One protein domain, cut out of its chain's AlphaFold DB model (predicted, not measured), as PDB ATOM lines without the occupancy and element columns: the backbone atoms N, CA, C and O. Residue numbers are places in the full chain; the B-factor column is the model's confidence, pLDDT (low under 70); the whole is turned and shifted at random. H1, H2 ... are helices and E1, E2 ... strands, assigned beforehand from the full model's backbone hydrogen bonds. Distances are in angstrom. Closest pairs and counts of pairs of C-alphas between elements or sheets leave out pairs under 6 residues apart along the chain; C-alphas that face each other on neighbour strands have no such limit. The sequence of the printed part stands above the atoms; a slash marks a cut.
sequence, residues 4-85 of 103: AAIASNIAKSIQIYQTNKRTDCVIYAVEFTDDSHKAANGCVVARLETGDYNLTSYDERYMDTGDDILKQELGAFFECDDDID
ATOM      1  N   ALA A   4     154.759 149.334 206.334       96.94
ATOM      2  CA  ALA A   4     155.998 149.726 207.011       96.94
ATOM      3  C   ALA A   4     156.924 150.585 206.127       96.94
ATOM      4  O   ALA A   4     157.586 151.501 206.611       96.94
ATOM      5  N   ALA A   5     156.959 150.326 204.816       97.94
ATOM      6  CA  ALA A   5     157.757 151.124 203.889       97.94
ATOM      7  C   ALA A   5     157.143 152.516 203.675       97.94
ATOM      8  O   ALA A   5     157.869 153.511 203.670       97.94
ATOM      9  N   ILE A   6     155.813 152.593 203.551       98.38
ATOM     10  CA  ILE A   6     155.085 153.866 203.453       98.38
ATOM     11  C   ILE A   6     155.292 154.688 204.732       98.38
ATOM     12  O   ILE A   6     155.651 155.861 204.646       98.38
ATOM     13  N   ALA A   7     155.150 154.060 205.905       98.50
ATOM     14  CA  ALA A   7     155.359 154.696 207.201       98.50
ATOM     15  C   ALA A   7     156.751 155.336 207.304       98.50
ATOM     16  O   ALA A   7     156.863 156.533 207.573       98.50
ATOM     17  N   SER A   8     157.796 154.571 206.973       98.25
ATOM     18  CA  SER A   8     159.180 155.053 206.998       98.25
ATOM     19  C   SER A   8     159.420 156.206 206.021       98.25
ATOM     20  O   SER A   8     160.124 157.165 206.347       98.25
ATOM     21  N   ASN A   9     158.829 156.150 204.823       98.12
ATOM     22  CA  ASN A   9     158.959 157.211 203.823       98.12
ATOM     23  C   ASN A   9     158.294 158.517 204.275       98.12
ATOM     24  O   ASN A   9     158.889 159.590 204.139       98.12
ATOM     25  N   ILE A  10     157.087 158.435 204.839       98.25
ATOM     26  CA  ILE A  10     156.371 159.608 205.349       98.25
ATOM     27  C   ILE A  10     157.100 160.179 206.572       98.25
ATOM     28  O   ILE A  10     157.354 161.381 206.610       98.25
ATOM     29  N   ALA A  11     157.530 159.344 207.523       98.19
ATOM     30  CA  ALA A  11     158.276 159.786 208.704       98.19
ATOM     31  C   ALA A  11     159.580 160.519 208.335       98.19
ATOM     32  O   ALA A  11     159.854 161.603 208.852       98.19
ATOM     33  N   LYS A  12     160.355 159.986 207.380       97.25
ATOM     34  CA  LYS A  12     161.551 160.666 206.847       97.25
ATOM     35  C   LYS A  12     161.208 161.987 206.170       97.25
ATOM     36  O   LYS A  12     161.928 162.966 206.348       97.25
ATOM     37  N   SER A  13     160.114 162.034 205.413       96.44
ATOM     38  CA  SER A  13     159.664 163.271 204.764       96.44
ATOM     39  C   SER A  13     159.317 164.340 205.802       96.44
ATOM     40  O   SER A  13     159.797 165.466 205.685       96.44
ATOM     41  N   ILE A  14     158.597 163.975 206.870       96.56
ATOM     42  CA  ILE A  14     158.300 164.870 208.000       96.56
ATOM     43  C   ILE A  14     159.598 165.396 208.627       96.56
ATOM     44  O   ILE A  14     159.776 166.610 208.742       96.56
ATOM     45  N   GLN A  15     160.539 164.505 208.961       96.00
ATOM     46  CA  GLN A  15     161.831 164.885 209.543       96.00
ATOM     47  C   GLN A  15     162.601 165.868 208.641       96.00
ATOM     48  O   GLN A  15     163.147 166.861 209.128       96.00
ATOM     49  N   ILE A  16     162.639 165.621 207.329       93.81
ATOM     50  CA  ILE A  16     163.313 166.484 206.350       93.81
ATOM     51  C   ILE A  16     162.645 167.862 206.283       93.81
ATOM     52  O   ILE A  16     163.348 168.875 206.279       93.81
ATOM     53  N   TYR A  17     161.311 167.919 206.252       93.94
ATOM     54  CA  TYR A  17     160.562 169.179 206.231       93.94
ATOM     55  C   TYR A  17     160.837 170.021 207.479       93.94
ATOM     56  O   TYR A  17     161.145 171.212 207.366       93.94
ATOM     57  N   GLN A  18     160.809 169.389 208.654       92.69
ATOM     58  CA  GLN A  18     161.104 170.035 209.931       92.69
ATOM     59  C   GLN A  18     162.559 170.520 210.003       92.69
ATOM     60  O   GLN A  18     162.815 171.676 210.340       92.69
ATOM     61  N   THR A  19     163.518 169.671 209.620       93.56
ATOM     62  CA  THR A  19     164.957 169.988 209.663       93.56
ATOM     63  C   THR A  19     165.307 171.153 208.739       93.56
ATOM     64  O   THR A  19     166.048 172.058 209.123       93.56
ATOM     65  N   ASN A  20     164.735 171.164 207.534       92.69
ATOM     66  CA  ASN A  20     164.992 172.202 206.537       92.69
ATOM     67  C   ASN A  20     164.138 173.459 206.729       92.69
ATOM     68  O   ASN A  20     164.269 174.391 205.936       92.69
ATOM     69  N   LYS A  21     163.280 173.505 207.761       90.38
ATOM     70  CA  LYS A  21     162.385 174.635 208.058       90.38
ATOM     71  C   LYS A  21     161.574 175.059 206.831       90.38
ATOM     72  O   LYS A  21     161.471 176.246 206.518       90.38
ATOM     73  N   ARG A  22     161.050 174.064 206.112       90.25
ATOM     74  CA  ARG A  22     160.185 174.269 204.948       90.25
ATOM     75  C   ARG A  22     158.943 175.059 205.367       90.25
ATOM     76  O   ARG A  22     158.428 174.870 206.467       90.25
ATOM     77  N   THR A  23     158.509 175.970 204.504       89.00
ATOM     78  CA  THR A  23     157.360 176.863 204.750       89.00
ATOM     79  C   THR A  23     156.176 176.567 203.836       89.00
ATOM     80  O   THR A  23     155.105 177.145 203.985       89.00
ATOM     81  N   ASP A  24     156.384 175.710 202.847       91.06
ATOM     82  CA  ASP A  24     155.367 175.179 201.958       91.06
ATOM     83  C   ASP A  24     154.523 174.097 202.644       91.06
ATOM     84  O   ASP A  24     154.894 173.551 203.686       91.06
ATOM     85  N   CYS A  25     153.356 173.830 202.058       93.19
ATOM     86  CA  CYS A  25     152.418 172.815 202.516       93.19
ATOM     87  C   CYS A  25     152.351 171.712 201.468       93.19
ATOM     88  O   CYS A  25     151.978 171.978 200.325       93.19
ATOM     89  N   VAL A  26     152.666 170.488 201.875       96.50
ATOM     90  CA  VAL A  26     152.604 169.309 201.012       96.50
ATOM     91  C   VAL A  26     151.751 168.237 201.673       96.50
ATOM     92  O   VAL A  26     151.747 168.097 202.898       96.50
ATOM     93  N   ILE A  27     151.052 167.453 200.863       97.88
ATOM     94  CA  ILE A  27     150.330 166.273 201.323       97.88
ATOM     95  C   ILE A  27     150.924 164.996 200.741       97.88
ATOM     96  O   ILE A  27     151.367 164.946 199.593       97.88
ATOM     97  N   TYR A  28     150.896 163.944 201.547       98.31
ATOM     98  CA  TYR A  28     151.137 162.575 201.124       98.31
ATOM     99  C   TYR A  28     149.854 161.788 201.349       98.31
ATOM    100  O   TYR A  28     149.391 161.676 202.485       98.31
ATOM    101  N   ALA A  29     149.277 161.268 200.273       98.25
ATOM    102  CA  ALA A  29     148.043 160.497 200.323       98.25
ATOM    103  C   ALA A  29     148.352 159.000 200.257       98.25
ATOM    104  O   ALA A  29     149.210 158.573 199.483       98.25
ATOM    105  N   VAL A  30     147.650 158.211 201.066       98.44
ATOM    106  CA  VAL A  30     147.765 156.753 201.105       98.44
ATOM    107  C   VAL A  30     146.381 156.144 200.947       98.44
ATOM    108  O   VAL A  30     145.537 156.294 201.831       98.44
ATOM    109  N   GLU A  31     146.153 155.458 199.832       97.38
ATOM    110  CA  GLU A  31     144.978 154.605 199.632       97.38
ATOM    111  C   GLU A  31     145.325 153.154 199.964       97.38
ATOM    112  O   GLU A  31     146.480 152.744 199.869       97.38
ATOM    113  N   PHE A  32     144.325 152.384 200.376       96.62
ATOM    114  CA  PHE A  32     144.474 150.992 200.800       96.62
ATOM    115  C   PHE A  32     143.651 150.082 199.900       96.62
ATOM    116  O   PHE A  32     142.809 150.550 199.120       96.62
ATOM    117  N   THR A  33     143.864 148.780 200.040       91.62
ATOM    118  CA  THR A  33     143.012 147.794 199.391       91.62
ATOM    119  C   THR A  33     141.849 147.339 200.272       91.62
ATOM    120  O   THR A  33     141.880 147.468 201.493       91.62
ATOM    121  N   ASP A  34     140.794 146.837 199.637       88.62
ATOM    122  CA  ASP A  34     139.752 146.038 200.273       88.62
ATOM    123  C   ASP A  34     140.150 144.551 200.299       88.62
ATOM    124  O   ASP A  34     141.135 144.148 199.677       88.62
ATOM    125  N   ASP A  35     139.319 143.718 200.929       82.50
ATOM    126  CA  ASP A  35     139.496 142.259 201.008       82.50
ATOM    127  C   ASP A  35     139.578 141.562 199.628       82.50
ATOM    128  O   ASP A  35     139.909 140.379 199.529       82.50
ATOM    129  N   SER A  36     139.230 142.263 198.539       85.75
ATOM    130  CA  SER A  36     139.340 141.797 197.150       85.75
ATOM    131  C   SER A  36     140.588 142.328 196.432       85.75
ATOM    132  O   SER A  36     140.699 142.166 195.212       85.75
ATOM    133  N   HIS A  37     141.515 142.957 197.160       81.62
ATOM    134  CA  HIS A  37     142.706 143.638 196.650       81.62
ATOM    135  C   HIS A  37     142.407 144.731 195.610       81.62
ATOM    136  O   HIS A  37     143.189 144.965 194.685       81.62
ATOM    137  N   LYS A  38     141.260 145.403 195.736       87.94
ATOM    138  CA  LYS A  38     140.893 146.583 194.941       87.94
ATOM    139  C   LYS A  38     140.982 147.834 195.797       87.94
ATOM    140  O   LYS A  38     140.987 147.734 197.012       87.94
ATOM    141  N   ALA A  39     141.024 149.010 195.172       86.25
ATOM    142  CA  ALA A  39     141.019 150.274 195.904       86.25
ATOM    143  C   ALA A  39     139.802 150.355 196.843       86.25
ATOM    144  O   ALA A  39     138.659 150.310 196.379       86.25
ATOM    145  N   ALA A  40     140.058 150.459 198.146       91.25
ATOM    146  CA  ALA A  40     139.030 150.616 199.161       91.25
ATOM    147  C   ALA A  40     138.546 152.068 199.247       91.25
ATOM    148  O   ALA A  40     139.233 153.007 198.842       91.25
ATOM    149  N   ASN A  41     137.370 152.250 199.845       92.44
ATOM    150  CA  ASN A  41     136.982 153.557 200.355       92.44
ATOM    151  C   ASN A  41     137.755 153.841 201.642       92.44
ATOM    152  O   ASN A  41     137.792 153.015 202.557       92.44
ATOM    153  N   GLY A  42     138.353 155.022 201.700       94.56
ATOM    154  CA  GLY A  42     139.127 155.487 202.834       94.56
ATOM    155  C   GLY A  42     140.602 155.653 202.505       94.56
ATOM    156  O   GLY A  42     141.175 154.956 201.667       94.56
ATOM    157  N   CYS A  43     141.223 156.602 203.187       97.56
ATOM    158  CA  CYS A  43     142.609 156.962 202.955       97.56
ATOM    159  C   CYS A  43     143.241 157.536 204.224       97.56
ATOM    160  O   CYS A  43     142.556 157.876 205.190       97.56
ATOM    161  N   VAL A  44     144.565 157.649 204.220       98.44
ATOM    162  CA  VAL A  44     145.294 158.475 205.185       98.44
ATOM    163  C   VAL A  44     145.965 159.603 204.423       98.44
ATOM    164  O   VAL A  44     146.656 159.363 203.434       98.44
ATOM    165  N   VAL A  45     145.792 160.831 204.901       98.44
ATOM    166  CA  VAL A  45     146.503 162.001 204.385       98.44
ATOM    167  C   VAL A  45     147.452 162.505 205.460       98.44
ATOM    168  O   VAL A  45     147.032 162.887 206.555       98.44
ATOM    169  N   ALA A  46     148.743 162.515 205.137       98.31
ATOM    170  CA  ALA A  46     149.759 163.196 205.918       98.31
ATOM    171  C   ALA A  46     149.977 164.592 205.338       98.31
ATOM    172  O   ALA A  46     150.535 164.736 204.253       98.31
ATOM    173  N   ARG A  47     149.534 165.614 206.064       97.38
ATOM    174  CA  ARG A  47     149.697 167.024 205.712       97.38
ATOM    175  C   ARG A  47     150.888 167.589 206.465       97.38
ATOM    176  O   ARG A  47     150.880 167.609 207.690       97.38
ATOM    177  N   LEU A  48     151.913 168.016 205.743       95.75
ATOM    178  CA  LEU A  48     153.107 168.638 206.307       95.75
ATOM    179  C   LEU A  48     153.014 170.137 206.053       95.75
ATOM    180  O   LEU A  48     152.840 170.564 204.913       95.75
ATOM    181  N   GLU A  49     153.133 170.922 207.115       90.25
ATOM    182  CA  GLU A  49     153.106 172.380 207.071       90.25
ATOM    183  C   GLU A  49     154.286 172.967 207.856       90.25
ATOM    184  O   GLU A  49     155.193 172.246 208.275       90.25
ATOM    185  N   THR A  50     154.342 174.294 207.993       85.06
ATOM    186  CA  THR A  50     155.540 174.988 208.494       85.06
ATOM    187  C   THR A  50     155.916 174.538 209.909       85.06
ATOM    188  O   THR A  50     155.376 175.033 210.895       85.06
ATOM    189  N   GLY A  51     156.887 173.627 209.998       77.69
ATOM    190  CA  GLY A  51     157.386 173.071 211.257       77.69
ATOM    191  C   GLY A  51     156.462 172.057 211.939       77.69
ATOM    192  O   GLY A  51     156.818 171.584 213.016       77.69
ATOM    193  N   ASP A  52     155.333 171.697 211.329       90.56
ATOM    194  CA  ASP A  52     154.330 170.808 211.923       90.56
ATOM    195  C   ASP A  52     153.790 169.796 210.902       90.56
ATOM    196  O   ASP A  52     154.030 169.900 209.695       90.56
ATOM    197  N   TYR A  53     153.086 168.780 211.386       95.81
ATOM    198  CA  TYR A  53     152.420 167.798 210.549       95.81
ATOM    199  C   TYR A  53     151.111 167.321 211.178       95.81
ATOM    200  O   TYR A  53     150.970 167.185 212.391       95.81
ATOM    201  N   ASN A  54     150.162 166.971 210.319       97.31
ATOM    202  CA  ASN A  54     148.915 166.341 210.700       97.31
ATOM    203  C   ASN A  54     148.738 165.024 209.934       97.31
ATOM    204  O   ASN A  54     149.035 164.943 208.744       97.31
ATOM    205  N   LEU A  55     148.256 163.992 210.624       98.12
ATOM    206  CA  LEU A  55     147.877 162.714 210.027       98.12
ATOM    207  C   LEU A  55     146.372 162.545 210.225       98.12
ATOM    208  O   LEU A  55     145.929 162.410 211.367       98.12
ATOM    209  N   THR A  56     145.606 162.556 209.138       98.06
ATOM    210  CA  THR A  56     144.148 162.382 209.176       98.06
ATOM    211  C   THR A  56     143.744 161.115 208.430       98.06
ATOM    212  O   THR A  56     144.225 160.855 207.328       98.06
ATOM    213  N   SER A  57     142.859 160.337 209.051       97.81
ATOM    214  CA  SER A  57     142.199 159.161 208.482       97.81
ATOM    215  C   SER A  57     140.835 159.588 207.943       97.81
ATOM    216  O   SER A  57     140.090 160.270 208.649       97.81
ATOM    217  N   TYR A  58     140.519 159.210 206.709       97.06
ATOM    218  CA  TYR A  58     139.235 159.478 206.061       97.06
ATOM    219  C   TYR A  58     138.547 158.156 205.716       97.06
ATOM    220  O   TYR A  58     139.210 157.166 205.400       97.06
ATOM    221  N   ASP A  59     137.214 158.158 205.730       96.00
ATOM    222  CA  ASP A  59     136.393 157.012 205.309       96.00
ATOM    223  C   ASP A  59     136.117 156.991 203.796       96.00
ATOM    224  O   ASP A  59     135.574 156.021 203.269       96.00
ATOM    225  N   GLU A  60     136.531 158.039 203.084       95.25
ATOM    226  CA  GLU A  60     136.430 158.175 201.634       95.25
ATOM    227  C   GLU A  60     137.802 158.137 200.950       95.25
ATOM    228  O   GLU A  60     138.854 158.273 201.586       95.25
ATOM    229  N   ARG A  61     137.797 157.898 199.636       95.56
ATOM    230  CA  ARG A  61     139.023 157.894 198.834       95.56
ATOM    231  C   ARG A  61     139.674 159.266 198.852       95.56
ATOM    232  O   ARG A  61     139.000 160.276 199.025       95.56
ATOM    233  N   TYR A  62     140.976 159.318 198.585       96.06
ATOM    234  CA  TYR A  62     141.705 160.587 198.580       96.06
ATOM    235  C   TYR A  62     141.055 161.608 197.629       96.06
ATOM    236  O   TYR A  62     140.865 162.765 197.996       96.06
ATOM    237  N   MET A  63     140.627 161.148 196.451       94.75
ATOM    238  CA  MET A  63     139.968 161.968 195.427       94.75
ATOM    239  C   MET A  63     138.608 162.547 195.853       94.75
ATOM    240  O   MET A  63     138.107 163.437 195.170       94.75
ATOM    241  N   ASP A  64     138.037 162.066 196.958       96.62
ATOM    242  CA  ASP A  64     136.728 162.474 197.468       96.62
ATOM    243  C   ASP A  64     136.830 163.340 198.744       96.62
ATOM    244  O   ASP A  64     135.844 163.955 199.131       96.62
ATOM    245  N   THR A  65     138.027 163.501 199.333       94.94
ATOM    246  CA  THR A  65     138.276 164.249 200.596       94.94
ATOM    247  C   THR A  65     137.956 165.750 200.569       94.94
ATOM    248  O   THR A  65     138.032 166.418 201.598       94.94
ATOM    249  N   GLY A  66     137.593 166.291 199.406       94.44
ATOM    250  CA  GLY A  66     137.178 167.678 199.243       94.44
ATOM    251  C   GLY A  66     138.245 168.611 198.670       94.44
ATOM    252  O   GLY A  66     139.445 168.342 198.614       94.44
ATOM    253  N   ASP A  67     137.760 169.755 198.196       93.94
ATOM    254  CA  ASP A  67     138.527 170.761 197.460       93.94
ATOM    255  C   ASP A  67     139.701 171.361 198.253       93.94
ATOM    256  O   ASP A  67     140.680 171.818 197.669       93.94
ATOM    257  N   ASP A  68     139.585 171.439 199.572       93.25
ATOM    258  CA  ASP A  68     140.580 172.013 200.477       93.25
ATOM    259  C   ASP A  68     141.817 171.124 200.631       93.25
ATOM    260  O   ASP A  68     142.936 171.638 200.720       93.25
ATOM    261  N   ILE A  69     141.630 169.805 200.610       94.81
ATOM    262  CA  ILE A  69     142.722 168.834 200.579       94.81
ATOM    263  C   ILE A  69     143.286 168.728 199.159       94.81
ATOM    264  O   ILE A  69     144.495 168.863 198.972       94.81
ATOM    265  N   LEU A  70     142.427 168.593 198.144       95.56
ATOM    266  CA  LEU A  70     142.845 168.382 196.751       95.56
ATOM    267  C   LEU A  70     143.577 169.573 196.110       95.56
ATOM    268  O   LEU A  70     144.279 169.395 195.115       95.56
ATOM    269  N   LYS A  71     143.432 170.789 196.653       95.62
ATOM    270  CA  LYS A  71     144.186 171.979 196.204       95.62
ATOM    271  C   LYS A  71     145.614 172.044 196.748       95.62
ATOM    272  O   LYS A  71     146.372 172.910 196.314       95.62
ATOM    273  N   GLN A  72     145.978 171.191 197.705       95.19
ATOM    274  CA  GLN A  72     147.321 171.171 198.285       95.19
ATOM    275  C   GLN A  72     148.300 170.458 197.349       95.19
ATOM    276  O   GLN A  72     147.917 169.607 196.548       95.19
ATOM    277  N   GLU A  73     149.583 170.815 197.435       96.25
ATOM    278  CA  GLU A  73     150.611 170.172 196.622       96.25
ATOM    279  C   GLU A  73     150.739 168.694 197.010       96.25
ATOM    280  O   GLU A  73     150.989 168.361 198.169       96.25
ATOM    281  N   LEU A  74     150.574 167.801 196.034       97.25
ATOM    282  CA  LEU A  74     150.726 166.366 196.241       97.25
ATOM    283  C   LEU A  74     152.206 165.983 196.153       97.25
ATOM    284  O   LEU A  74     152.772 165.903 195.065       97.25
ATOM    285  N   GLY A  75     152.821 165.713 197.302       96.31
ATOM    286  CA  GLY A  75     154.216 165.280 197.389       96.31
ATOM    287  C   GLY A  75     154.402 163.842 196.926       96.31
ATOM    288  O   GLY A  75     155.341 163.540 196.191       96.31
ATOM    289  N   ALA A  76     153.494 162.953 197.336       97.31
ATOM    290  CA  ALA A  76     153.364 161.625 196.751       97.31
ATOM    291  C   ALA A  76     151.975 161.026 196.992       97.31
ATOM    292  O   ALA A  76     151.293 161.344 197.968       97.31
ATOM    293  N   PHE A  77     151.614 160.096 196.115       97.44
ATOM    294  CA  PHE A  77     150.482 159.199 196.281       97.44
ATOM    295  C   PHE A  77     151.006 157.776 196.464       97.44
ATOM    296  O   PHE A  77     151.850 157.321 195.686       97.44
ATOM    297  N   PHE A  78     150.525 157.085 197.490       97.44
ATOM    298  CA  PHE A  78     150.893 155.712 197.795       97.44
ATOM    299  C   PHE A  78     149.671 154.804 197.731       97.44
ATOM    300  O   PHE A  78     148.637 155.091 198.325       97.44
ATOM    301  N   GLU A  79     149.840 153.660 197.081       95.50
ATOM    302  CA  GLU A  79     148.912 152.539 197.168       95.50
ATOM    303  C   GLU A  79     149.482 151.543 198.182       95.50
ATOM    304  O   GLU A  79     150.586 151.010 197.997       95.50
ATOM    305  N   CYS A  80     148.777 151.342 199.290       95.94
ATOM    306  CA  CYS A  80     149.116 150.377 200.320       95.94
ATOM    307  C   CYS A  80     148.540 149.008 199.950       95.94
ATOM    308  O   CYS A  80     147.355 148.900 199.663       95.94
ATOM    309  N   ASP A  81     149.384 147.970 199.962       93.06
ATOM    310  CA  ASP A  81     148.956 146.593 199.649       93.06
ATOM    311  C   ASP A  81     148.236 145.918 200.828       93.06
ATOM    312  O   ASP A  81     147.865 144.749 200.728       93.06
ATOM    313  N   ASP A  82     148.186 146.594 201.974       93.19
ATOM    314  CA  ASP A  82     147.546 146.106 203.187       93.19
ATOM    315  C   ASP A  82     146.121 146.687 203.273       93.19
ATOM    316  O   ASP A  82     145.815 147.712 202.655       93.19
ATOM    317  N   ASP A  83     145.249 146.010 204.021       93.75
ATOM    318  CA  ASP A  83     143.819 146.306 204.016       93.75
ATOM    319  C   ASP A  83     143.474 147.634 204.692       93.75
ATOM    320  O   ASP A  83     144.205 148.185 205.520       93.75
ATOM    321  N   ILE A  84     142.303 148.150 204.338       94.00
ATOM    322  CA  ILE A  84     141.787 149.432 204.810       94.00
ATOM    323  C   ILE A  84     141.646 149.536 206.341       94.00
ATOM    324  O   ILE A  84     141.682 150.635 206.896       94.00
ATOM    325  N   ASP A  85     141.537 148.420 207.059       94.44
ATOM    326  CA  ASP A  85     141.519 148.417 208.525       94.44
ATOM    327  C   ASP A  85     142.886 148.790 209.146       94.44
ATOM    328  O   ASP A  85     142.963 149.146 210.325       94.44
TER     329      ASP A  85
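What this domain is: This is residues 4 to 85 of the 103 residues of an uncharacterized protein of Lactobacillus sp. CBA3605 (UniProt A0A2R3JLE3). A twisted four-stranded sheet forms a wall, with the long helix H1 along its strands over one face; little H2, apart from H1, only grazes the sheet. The 82 printed residues hold, in order, H1 E1 E2 E3 H2 E4; the sheet, E3 E2 E1 E4, is mixed, and so is the class, helices and strands. The whole is compact, radius of gyration of the C-alphas 12.9 A, spanning 41 by 29 by 15 A.

Where its parts are: E1 is residues 26 to 33, E2 39 to 49, 27.6 A long, E3 52 to 58, and E4 73 to 83, ending at C-alpha 83 (143.819, 146.306, 204.016). H1, residues 4 to 19, runs 22.3 A from C-alpha 4 (155.998, 149.726, 207.011); H2 is residues 67 to 70.

How they stand to each other: E1 E2 E3 are a meander, each strand the antiparallel neighbour of the one before, in two hairpins; N 28 and O 46 are 2.8 A apart, N 45 and O 56 2.9 A. E4 is parallel to E1, N 75 and O 27 at 2.8 A. E3, H2, E4 form a split strand-helix-strand unit, E2 and E1 between its strands, with a right-handed crossover. In two layers, helix on one face, H1 is over E2 and E1, height 9.1 A; the closest C-alphas of H1 and E2 are Ile 14 and Leu 48, 6.6 A. In H1 every O i to N i+4 pair is within hydrogen-bond range; H2 is too short for one.

The domain as a whole: The farthest C-alphas, Lys 21 and Ser 36, are 41.6 A apart. The printed part has no cut and no long link; no printed residue is under 70 in pLDDT.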